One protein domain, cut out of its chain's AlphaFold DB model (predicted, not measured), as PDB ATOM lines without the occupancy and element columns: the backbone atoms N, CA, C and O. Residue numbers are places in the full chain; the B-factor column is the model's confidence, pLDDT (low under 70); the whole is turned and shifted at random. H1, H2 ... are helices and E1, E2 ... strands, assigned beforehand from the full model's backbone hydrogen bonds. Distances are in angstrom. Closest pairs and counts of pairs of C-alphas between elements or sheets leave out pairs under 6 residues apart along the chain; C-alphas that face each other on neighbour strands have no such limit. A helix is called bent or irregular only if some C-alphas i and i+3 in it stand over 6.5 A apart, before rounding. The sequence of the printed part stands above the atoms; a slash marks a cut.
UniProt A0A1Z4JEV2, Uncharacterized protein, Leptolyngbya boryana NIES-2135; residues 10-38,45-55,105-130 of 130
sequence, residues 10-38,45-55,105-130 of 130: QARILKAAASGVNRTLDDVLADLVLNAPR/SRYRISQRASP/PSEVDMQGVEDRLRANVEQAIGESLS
ATOM      1  N   GLN A  10      34.925 -13.126 -37.883       90.94
ATOM      2  CA  GLN A  10      33.768 -13.671 -37.166       90.94
ATOM      3  C   GLN A  10      32.584 -13.918 -38.106       90.94
ATOM      4  O   GLN A  10      31.999 -15.000 -38.087       90.94
ATOM      5  N   ALA A  11      32.268 -12.961 -38.984       89.94
ATOM      6  CA  ALA A  11      31.202 -13.127 -39.968       89.94
ATOM      7  C   ALA A  11      31.470 -14.302 -40.928       89.94
ATOM      8  O   ALA A  11      30.550 -15.056 -41.255       89.94
ATOM      9  N   ARG A  12      32.728 -14.503 -41.349       90.81
ATOM     10  CA  ARG A  12      33.131 -15.646 -42.190       90.81
ATOM     11  C   ARG A  12      32.950 -16.983 -41.475       90.81
ATOM     12  O   ARG A  12      32.431 -17.914 -42.088       90.81
ATOM     13  N   ILE A  13      33.331 -17.069 -40.200       90.94
ATOM     14  CA  ILE A  13      33.178 -18.285 -39.388       90.94
ATOM     15  C   ILE A  13      31.696 -18.620 -39.191       90.94
ATOM     16  O   ILE A  13      31.291 -19.752 -39.434       90.94
ATOM     17  N   LEU A  14      30.864 -17.640 -38.822       91.81
ATOM     18  CA  LEU A  14      29.428 -17.862 -38.615       91.81
ATOM     19  C   LEU A  14      28.720 -18.288 -39.908       91.81
ATOM     20  O   LEU A  14      27.890 -19.197 -39.899       91.81
ATOM     21  N   LYS A  15      29.084 -17.680 -41.042       92.44
ATOM     22  CA  LYS A  15      28.564 -18.074 -42.358       92.44
ATOM     23  C   LYS A  15      28.978 -19.496 -42.737       92.44
ATOM     24  O   LYS A  15      28.157 -20.251 -43.259       92.44
ATOM     25  N   ALA A  16      30.224 -19.863 -42.462       90.06
ATOM     26  CA  ALA A  16      30.732 -21.207 -42.699       90.06
ATOM     27  C   ALA A  16      30.029 -22.248 -41.819       90.06
ATOM     28  O   ALA A  16      29.536 -23.251 -42.331       90.06
ATOM     29  N   ALA A  17      29.876 -21.967 -40.524       87.50
ATOM     30  CA  ALA A  17      29.146 -22.826 -39.599       87.50
ATOM     31  C   ALA A  17      27.696 -23.044 -40.056       87.50
ATOM     32  O   ALA A  17      27.236 -24.182 -40.127       87.50
ATOM     33  N   ALA A  18      26.994 -21.981 -40.467       87.94
ATOM     34  CA  ALA A  18      25.646 -22.096 -41.023       87.94
ATOM     35  C   ALA A  18      25.610 -22.976 -42.288       87.94
ATOM     36  O   ALA A  18      24.676 -23.758 -42.472       87.94
ATOM     37  N   SER A  19      26.629 -22.889 -43.151       92.81
ATOM     38  CA  SER A  19      26.759 -23.765 -44.322       92.81
ATOM     39  C   SER A  19      26.921 -25.235 -43.922       92.81
ATOM     40  O   SER A  19      26.198 -26.073 -44.457       92.81
ATOM     41  N   GLY A  20      27.781 -25.544 -42.947       86.75
ATOM     42  CA  GLY A  20      27.970 -26.907 -42.439       86.75
ATOM     43  C   GLY A  20      26.709 -27.500 -41.801       86.75
ATOM     44  O   GLY A  20      26.329 -28.637 -42.097       86.75
ATOM     45  N   VAL A  21      25.979 -26.708 -41.006       88.50
ATOM     46  CA  VAL A  21      24.669 -27.114 -40.463       88.50
ATOM     47  C   VAL A  21      23.694 -27.421 -41.605       88.50
ATOM     48  O   VAL A  21      23.015 -28.443 -41.582       88.50
ATOM     49  N   ASN A  22      23.647 -26.577 -42.638       90.25
ATOM     50  CA  ASN A  22      22.761 -26.783 -43.782       90.25
ATOM     51  C   ASN A  22      23.110 -28.027 -44.614       90.25
ATOM     52  O   ASN A  22      22.177 -28.701 -45.039       90.25
ATOM     53  N   ARG A  23      24.399 -28.361 -44.795       91.56
ATOM     54  CA  ARG A  23      24.825 -29.629 -45.426       91.56
ATOM     55  C   ARG A  23      24.294 -30.829 -44.644       91.56
ATOM     56  O   ARG A  23      23.676 -31.718 -45.212       91.56
ATOM     57  N   THR A  24      24.416 -30.780 -43.319       84.81
ATOM     58  CA  THR A  24      23.901 -31.837 -42.436       84.81
ATOM     59  C   THR A  24      22.381 -31.987 -42.544       84.81
ATOM     60  O   THR A  24      21.872 -33.103 -42.581       84.81
ATOM     61  N   LEU A  25      21.635 -30.880 -42.641       83.94
ATOM     62  CA  LEU A  25      20.186 -30.930 -42.878       83.94
ATOM     63  C   LEU A  25      19.837 -31.602 -44.212       83.94
ATOM     64  O   LEU A  25      18.846 -32.329 -44.272       83.94
ATOM     65  N   ASP A  26      20.620 -31.352 -45.265       87.81
ATOM     66  CA  ASP A  26      20.435 -31.996 -46.569       87.81
ATOM     67  C   ASP A  26      20.725 -33.498 -46.499       87.81
ATOM     68  O   ASP A  26      19.920 -34.288 -46.993       87.81
ATOM     69  N   ASP A  27      21.804 -33.898 -45.819       84.56
ATOM     70  CA  ASP A  27      22.152 -35.308 -45.607       84.56
ATOM     71  C   ASP A  27      21.044 -36.048 -44.849       84.56
ATOM     72  O   ASP A  27      20.609 -37.126 -45.256       84.56
ATOM     73  N   VAL A  28      20.544 -35.448 -43.762       81.50
ATOM     74  CA  VAL A  28      19.443 -36.000 -42.960       81.50
ATOM     75  C   VAL A  28      18.159 -36.087 -43.781       81.50
ATOM     76  O   VAL A  28      17.459 -37.097 -43.723       81.50
ATOM     77  N   LEU A  29      17.832 -35.057 -44.567       82.12
ATOM     78  CA  LEU A  29      16.655 -35.075 -45.433       82.12
ATOM     79  C   LEU A  29      16.754 -36.179 -46.494       82.12
ATOM     80  O   LEU A  29      15.780 -36.901 -46.708       82.12
ATOM     81  N   ALA A  30      17.907 -36.317 -47.149       80.69
ATOM     82  CA  ALA A  30      18.138 -37.352 -48.148       80.69
ATOM     83  C   ALA A  30      17.998 -38.752 -47.535       80.69
ATOM     84  O   ALA A  30      17.303 -39.603 -48.095       80.69
ATOM     85  N   ASP A  31      18.578 -38.963 -46.353       74.62
ATOM     86  CA  ASP A  31      18.508 -40.243 -45.653       74.62
ATOM     87  C   ASP A  31      17.076 -40.560 -45.195       74.62
ATOM     88  O   ASP A  31      16.599 -41.675 -45.392       74.62
ATOM     89  N   LEU A  32      16.321 -39.567 -44.712       73.44
ATOM     90  CA  LEU A  32      14.897 -39.726 -44.394       73.44
ATOM     91  C   LEU A  32      14.057 -40.074 -45.632       73.44
ATOM     92  O   LEU A  32      13.185 -40.936 -45.569       73.44
ATOM     93  N   VAL A  33      14.295 -39.446 -46.784       73.31
ATOM     94  CA  VAL A  33      13.551 -39.753 -48.024       73.31
ATOM     95  C   VAL A  33      13.810 -41.188 -48.514       73.31
ATOM     96  O   VAL A  33      12.918 -41.838 -49.085       73.31
ATOM     97  N   LEU A  34      15.023 -41.695 -48.299       72.19
ATOM     98  CA  LEU A  34      15.430 -43.034 -48.719       72.19
ATOM     99  C   LEU A  34      15.006 -44.115 -47.721       72.19
ATOM    100  O   LEU A  34      14.405 -45.110 -48.131       72.19
ATOM    101  N   ASN A  35      15.282 -43.891 -46.438       67.31
ATOM    102  CA  ASN A  35      15.266 -44.917 -45.398       67.31
ATOM    103  C   ASN A  35      14.120 -44.771 -44.392       67.31
ATOM    104  O   ASN A  35      13.824 -45.739 -43.690       67.31
ATOM    105  N   ALA A  36      13.426 -43.626 -44.326       62.44
ATOM    106  CA  ALA A  36      12.277 -43.521 -43.435       62.44
ATOM    107  C   ALA A  36      11.166 -44.499 -43.867       62.44
ATOM    108  O   ALA A  36      10.899 -44.660 -45.068       62.44
ATOM    109  N   PRO A  37      10.480 -45.145 -42.909       54.44
ATOM    110  CA  PRO A  37       9.470 -46.153 -43.199       54.44
ATOM    111  C   PRO A  37       8.355 -45.588 -44.096       54.44
ATOM    112  O   PRO A  37       7.620 -44.670 -43.730       54.44
ATOM    113  N   ARG A  38       8.220 -46.144 -45.308       51.56
ATOM    114  CA  ARG A  38       7.185 -45.759 -46.280       51.56
ATOM    115  C   ARG A  38       5.873 -46.454 -45.923       51.56
ATOM    116  O   ARG A  38       5.744 -47.664 -46.103       51.56
ATOM    117  N   SER A  45       5.786 -39.518 -47.924       58.06
ATOM    118  CA  SER A  45       6.540 -38.834 -46.872       58.06
ATOM    119  C   SER A  45       7.188 -37.585 -47.467       58.06
ATOM    120  O   SER A  45       8.249 -37.650 -48.082       58.06
ATOM    121  N   ARG A  46       6.520 -36.436 -47.338       68.00
ATOM    122  CA  ARG A  46       7.061 -35.139 -47.754       68.00
ATOM    123  C   ARG A  46       7.863 -34.560 -46.596       68.00
ATOM    124  O   ARG A  46       7.421 -33.625 -45.922       68.00
ATOM    125  N   TYR A  47       9.032 -35.152 -46.355       74.19
ATOM    126  CA  TYR A  47      10.053 -34.502 -45.544       74.19
ATOM    127  C   TYR A  47      10.557 -33.269 -46.287       74.19
ATOM    128  O   TYR A  47      10.725 -33.283 -47.507       74.19
ATOM    129  N   ARG A  48      10.763 -32.185 -45.552       79.75
ATOM    130  CA  ARG A  48      11.343 -30.952 -46.075       79.75
ATOM    131  C   ARG A  48      12.119 -30.255 -44.979       79.75
ATOM    132  O   ARG A  48      11.765 -30.345 -43.805       79.75
ATOM    133  N   ILE A  49      13.117 -29.486 -45.371       81.25
ATOM    134  CA  ILE A  49      13.750 -28.538 -44.462       81.25
ATOM    135  C   ILE A  49      12.780 -27.364 -44.291       81.25
ATOM    136  O   ILE A  49      12.516 -26.635 -45.243       81.25
ATOM    137  N   SER A  50      12.187 -27.225 -43.102       81.00
ATOM    138  CA  SER A  50      11.315 -26.091 -42.756       81.00
ATOM    139  C   SER A  50      12.112 -24.865 -42.341       81.00
ATOM    140  O   SER A  50      11.622 -23.748 -42.477       81.00
ATOM    141  N   GLN A  51      13.329 -25.069 -41.834       85.81
ATOM    142  CA  GLN A  51      14.205 -23.991 -41.409       85.81
ATOM    143  C   GLN A  51      15.654 -24.326 -41.758       85.81
ATOM    144  O   GLN A  51      16.175 -25.358 -41.338       85.81
ATOM    145  N   ARG A  52      16.308 -23.439 -42.506       89.81
ATOM    146  CA  ARG A  52      17.755 -23.479 -42.752       89.81
ATOM    147  C   ARG A  52      18.483 -22.712 -41.649       89.81
ATOM    148  O   ARG A  52      17.927 -21.773 -41.082       89.81
ATOM    149  N   ALA A  53      19.718 -23.105 -41.372       86.69
ATOM    150  CA  ALA A  53      20.601 -22.340 -40.510       86.69
ATOM    151  C   ALA A  53      21.076 -21.063 -41.217       86.69
ATOM    152  O   ALA A  53      21.309 -21.064 -42.431       86.69
ATOM    153  N   SER A  54      21.246 -19.997 -40.444       91.00
ATOM    154  CA  SER A  54      21.813 -18.718 -40.871       91.00
ATOM    155  C   SER A  54      22.933 -18.292 -39.909       91.00
ATOM    156  O   SER A  54      23.040 -18.867 -38.822       91.00
ATOM    157  N   PRO A  55      23.774 -17.303 -40.261       87.06
ATOM    158  CA  PRO A  55      24.812 -16.795 -39.358       87.06
ATOM    159  C   PRO A  55      24.272 -16.313 -38.001       87.06
ATOM    160  O   PRO A  55      24.968 -16.397 -36.996       87.06
ATOM    161  N   PRO A 105      12.776 -42.061 -30.866       60.78
ATOM    162  CA  PRO A 105      14.137 -41.573 -30.631       60.78
ATOM    163  C   PRO A 105      15.202 -42.680 -30.677       60.78
ATOM    164  O   PRO A 105      16.322 -42.434 -31.093       60.78
ATOM    165  N   SER A 106      14.836 -43.914 -30.312       60.94
ATOM    166  CA  SER A 106      15.695 -45.103 -30.392       60.94
ATOM    167  C   SER A 106      15.948 -45.624 -31.814       60.94
ATOM    168  O   SER A 106      16.783 -46.500 -31.994       60.94
ATOM    169  N   GLU A 107      15.188 -45.159 -32.807       61.53
ATOM    170  CA  GLU A 107      15.312 -45.542 -34.223       61.53
ATOM    171  C   GLU A 107      16.113 -44.511 -35.035       61.53
ATOM    172  O   GLU A 107      16.339 -44.701 -36.231       61.53
ATOM    173  N   VAL A 108      16.536 -43.419 -34.392       68.31
ATOM    174  CA  VAL A 108      17.391 -42.387 -34.974       68.31
ATOM    175  C   VAL A 108      18.792 -42.559 -34.406       68.31
ATOM    176  O   VAL A 108      18.974 -42.497 -33.190       68.31
ATOM    177  N   ASP A 109      19.790 -42.740 -35.272       74.94
ATOM    178  CA  ASP A 109      21.192 -42.676 -34.860       74.94
ATOM    179  C   ASP A 109      21.583 -41.220 -34.564       74.94
ATOM    180  O   ASP A 109      22.148 -40.506 -35.396       74.94
ATOM    181  N   MET A 110      21.221 -40.754 -33.369       76.94
ATOM    182  CA  MET A 110      21.526 -39.397 -32.922       76.94
ATOM    183  C   MET A 110      23.034 -39.149 -32.858       76.94
ATOM    184  O   MET A 110      23.468 -38.046 -33.178       76.94
ATOM    185  N   GLN A 111      23.833 -40.171 -32.531       79.06
ATOM    186  CA  GLN A 111      25.288 -40.053 -32.502       79.06
ATOM    187  C   GLN A 111      25.842 -39.832 -33.914       79.06
ATOM    188  O   GLN A 111      26.605 -38.895 -34.131       79.06
ATOM    189  N   GLY A 112      25.391 -40.614 -34.898       76.12
ATOM    190  CA  GLY A 112      25.779 -40.431 -36.296       76.12
ATOM    191  C   GLY A 112      25.360 -39.071 -36.868       76.12
ATOM    192  O   GLY A 112      26.094 -38.476 -37.664       76.12
ATOM    193  N   VAL A 113      24.207 -38.538 -36.446       76.31
ATOM    194  CA  VAL A 113      23.772 -37.176 -36.804       76.31
ATOM    195  C   VAL A 113      24.702 -36.124 -36.193       76.31
ATOM    196  O   VAL A 113      25.109 -35.197 -36.895       76.31
ATOM    197  N   GLU A 114      25.058 -36.259 -34.915       79.94
ATOM    198  CA  GLU A 114      25.979 -35.345 -34.228       79.94
ATOM    199  C   GLU A 114      27.393 -35.382 -34.821       79.94
ATOM    200  O   GLU A 114      28.008 -34.330 -35.020       79.94
ATOM    201  N   ASP A 115      27.888 -36.567 -35.168       81.06
ATOM    202  CA  ASP A 115      29.208 -36.744 -35.771       81.06
ATOM    203  C   ASP A 115      29.269 -36.108 -37.166       81.06
ATOM    204  O   ASP A 115      30.215 -35.379 -37.480       81.06
ATOM    205  N   ARG A 116      28.225 -36.293 -37.990       83.69
ATOM    206  CA  ARG A 116      28.110 -35.601 -39.288       83.69
ATOM    207  C   ARG A 116      27.983 -34.097 -39.132       83.69
ATOM    208  O   ARG A 116      28.600 -33.364 -39.903       83.69
ATOM    209  N   LEU A 117      27.220 -33.631 -38.143       82.50
ATOM    210  CA  LEU A 117      27.096 -32.205 -37.860       82.50
ATOM    211  C   LEU A 117      28.463 -31.592 -37.559       82.50
ATOM    212  O   LEU A 117      28.818 -30.569 -38.147       82.50
ATOM    213  N   ARG A 118      29.239 -32.237 -36.683       86.00
ATOM    214  CA  ARG A 118      30.592 -31.803 -36.336       86.00
ATOM    215  C   ARG A 118      31.493 -31.772 -37.570       86.00
ATOM    216  O   ARG A 118      32.039 -30.716 -37.878       86.00
ATOM    217  N   ALA A 119      31.571 -32.878 -38.309       88.31
ATOM    218  CA  ALA A 119      32.428 -32.995 -39.487       88.31
ATOM    219  C   ALA A 119      32.093 -31.946 -40.564       88.31
ATOM    220  O   ALA A 119      32.982 -31.261 -41.068       88.31
ATOM    221  N   ASN A 120      30.807 -31.758 -40.877       85.88
ATOM    222  CA  ASN A 120      30.365 -30.797 -41.888       85.88
ATOM    223  C   ASN A 120      30.636 -29.340 -41.476       85.88
ATOM    224  O   ASN A 120      30.948 -28.508 -42.331       85.88
ATOM    225  N   VAL A 121      30.505 -29.011 -40.186       86.62
ATOM    226  CA  VAL A 121      30.812 -27.670 -39.662       86.62
ATOM    227  C   VAL A 121      32.315 -27.407 -39.676       86.62
ATOM    228  O   VAL A 121      32.733 -26.359 -40.167       86.62
ATOM    229  N   GLU A 122      33.126 -28.350 -39.196       90.44
ATOM    230  CA  GLU A 122      34.588 -28.240 -39.205       90.44
ATOM    231  C   GLU A 122      35.127 -28.085 -40.630       90.44
ATOM    232  O   GLU A 122      35.906 -27.167 -40.899       90.44
ATOM    233  N   GLN A 123      34.646 -28.912 -41.562       92.19
ATOM    234  CA  GLN A 123      35.017 -28.824 -42.969       92.19
ATOM    235  C   GLN A 123      34.646 -27.460 -43.570       92.19
ATOM    236  O   GLN A 123      35.483 -26.820 -44.203       92.19
ATOM    237  N   ALA A 124      33.415 -26.982 -43.355       88.25
ATOM    238  CA  ALA A 124      32.974 -25.701 -43.906       88.25
ATOM    239  C   ALA A 124      33.782 -24.517 -43.348       88.25
ATOM    240  O   ALA A 124      34.076 -23.566 -44.077       88.25
ATOM    241  N   ILE A 125      34.156 -24.561 -42.065       90.56
ATOM    242  CA  ILE A 125      35.027 -23.549 -41.453       90.56
ATOM    243  C   ILE A 125      36.430 -23.615 -42.065       90.56
ATOM    244  O   ILE A 125      36.952 -22.571 -42.451       90.56
ATOM    245  N   GLY A 126      37.010 -24.809 -42.219       90.19
ATOM    246  CA  GLY A 126      38.316 -24.994 -42.858       90.19
ATOM    247  C   GLY A 126      38.363 -24.451 -44.290       90.19
ATOM    248  O   GLY A 126      39.269 -23.692 -44.629       90.19
ATOM    249  N   GLU A 127      37.343 -24.749 -45.100       90.75
ATOM    250  CA  GLU A 127      37.184 -24.222 -46.466       90.75
ATOM    251  C   GLU A 127      37.061 -22.689 -46.502       90.75
ATOM    252  O   GLU A 127      37.523 -22.050 -47.439       90.75
ATOM    253  N   SER A 128      36.430 -22.083 -45.490       88.12
ATOM    254  CA  SER A 128      36.220 -20.629 -45.413       88.12
ATOM    255  C   SER A 128      37.451 -19.863 -44.931       88.12
ATOM    256  O   SER A 128      37.532 -18.652 -45.151       88.12
ATOM    257  N   LEU A 129      38.376 -20.529 -44.235       85.06
ATOM    258  CA  LEU A 129      39.584 -19.932 -43.655       85.06
ATOM    259  C   LEU A 129      40.859 -20.196 -44.467       85.06
ATOM    260  O   LEU A 129      41.858 -19.520 -44.221       85.06
ATOM    261  N   SER A 130      40.806 -21.146 -45.402       79.69
ATOM    262  CA  SER A 130      41.846 -21.382 -46.415       79.69
ATOM    263  C   SER A 130      41.824 -20.299 -47.495       79.69
ATOM    264  O   SER A 130      42.905 -20.023 -48.054       79.69
TER     265      SER A 130
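AT A GLANCE: This is residues 10 to 38, 45 to 55 and 105 to 130 of the 130 residues of an uncharacterized protein of Leptolyngbya boryana NIES-2135 (UniProt A0A1Z4JEV2). One long, straight helix, H1, runs through the middle; a second, shorter helix, H2, packs slantwise on one side of it, and a thin extended piece of chain, residues 45 to 55 with the short strand E1, runs back along the other side. H1 makes the longest axis, and the two helices cross at a slant while running opposite ways. The printed part has 66 residues in three pieces, with two named helices and one named strand in the order H1, E1, H2; no two named strands pair to make a sheet, and the class is mostly helix. The whole is only just loose, close to compact, with a radius of gyration of the C-alphas of 13.3 A, and it is elongated, spanning 42 by 22 by 17 A.

HOW THE PARTS SIT: The printed part begins with H1, residues 10 to 35, the longest helix by residues. After the first cut comes E1, residues 47 to 51, a strand that pairs with no named strand. The closest C-alphas of H1 and E1 are those of Leu 29 and Tyr 47, 6.6 A apart. These two elements have 7 pairs of C-alphas within 8 A, and their centres are 11.8 A apart. After the second cut comes H2, residues 110 to 129. H1 and H2 touch, with 32 pairs of C-alphas within 8 A. Their closest C-alphas are those of Gly 20 and Val 121, 4.0 A apart. Their lines stand at a steep tilt of 39 degrees, and they run opposite ways, with 8.4 A from centre to centre. E1 and H2 are apart, with no C-alpha of the one within 8 A of the other. In the backbones of H1 and H2, every O i to N i+4 pair is within hydrogen-bond range.

IN THESE COORDINATES: H1 has 26 residues, from Gln 10 to Asn 35, and measures 37.2 A from first to last C-alpha. It begins with C-alpha 10 at (33.768, -13.671, -37.166) and ends with C-alpha 35 at (15.266, -44.917, -45.398). Residues 36 to 38 follow it up to the first cut. E1 has 5 residues, from Tyr 47 to Gln 51, and measures 12.0 A; its first C-alpha, 47, is at (10.053, -34.502, -45.544). Residues 45 and 46 stand before E1, and residues 52 to 55 stand after it. H2 has 20 residues, from Met 110 to Leu 129, and measures 28.6 A. Its last C-alpha, 129, is at (39.584, -19.932, -43.655). Before H2, residues 105 to 107 are a run of helix too short to bear a name, and residues 108 and 109 lead on to Met 110. Neither H1 nor H2 is bent or irregular.

THE WHOLE: The two C-alphas farthest apart are those of Gln 10 and Arg 38, 42.7 A, while the first and last printed C-alphas, of Gln 10 and Ser 130, are 14.5 A apart. Ser 130 is the last residue of the chain. Residues 39 to 44 are not printed, and C-alphas 38 and 45 across that cut are 7.0 A apart. Residues 56 to 104 are not printed either, and C-alphas 55 and 105 are 28.4 A apart. The link from H1 to E1 runs across the first cut, and the link from E1 to H2 across the second. The mean pLDDT of the printed part is 81.3, with 10 residues under 70, namely 35 to 38, 45 to 46 and 105 to 108; of these, Asn 35 belongs to H1. The model's mean pLDDT is 85 in H1, 80 in E1 and 85 in H2.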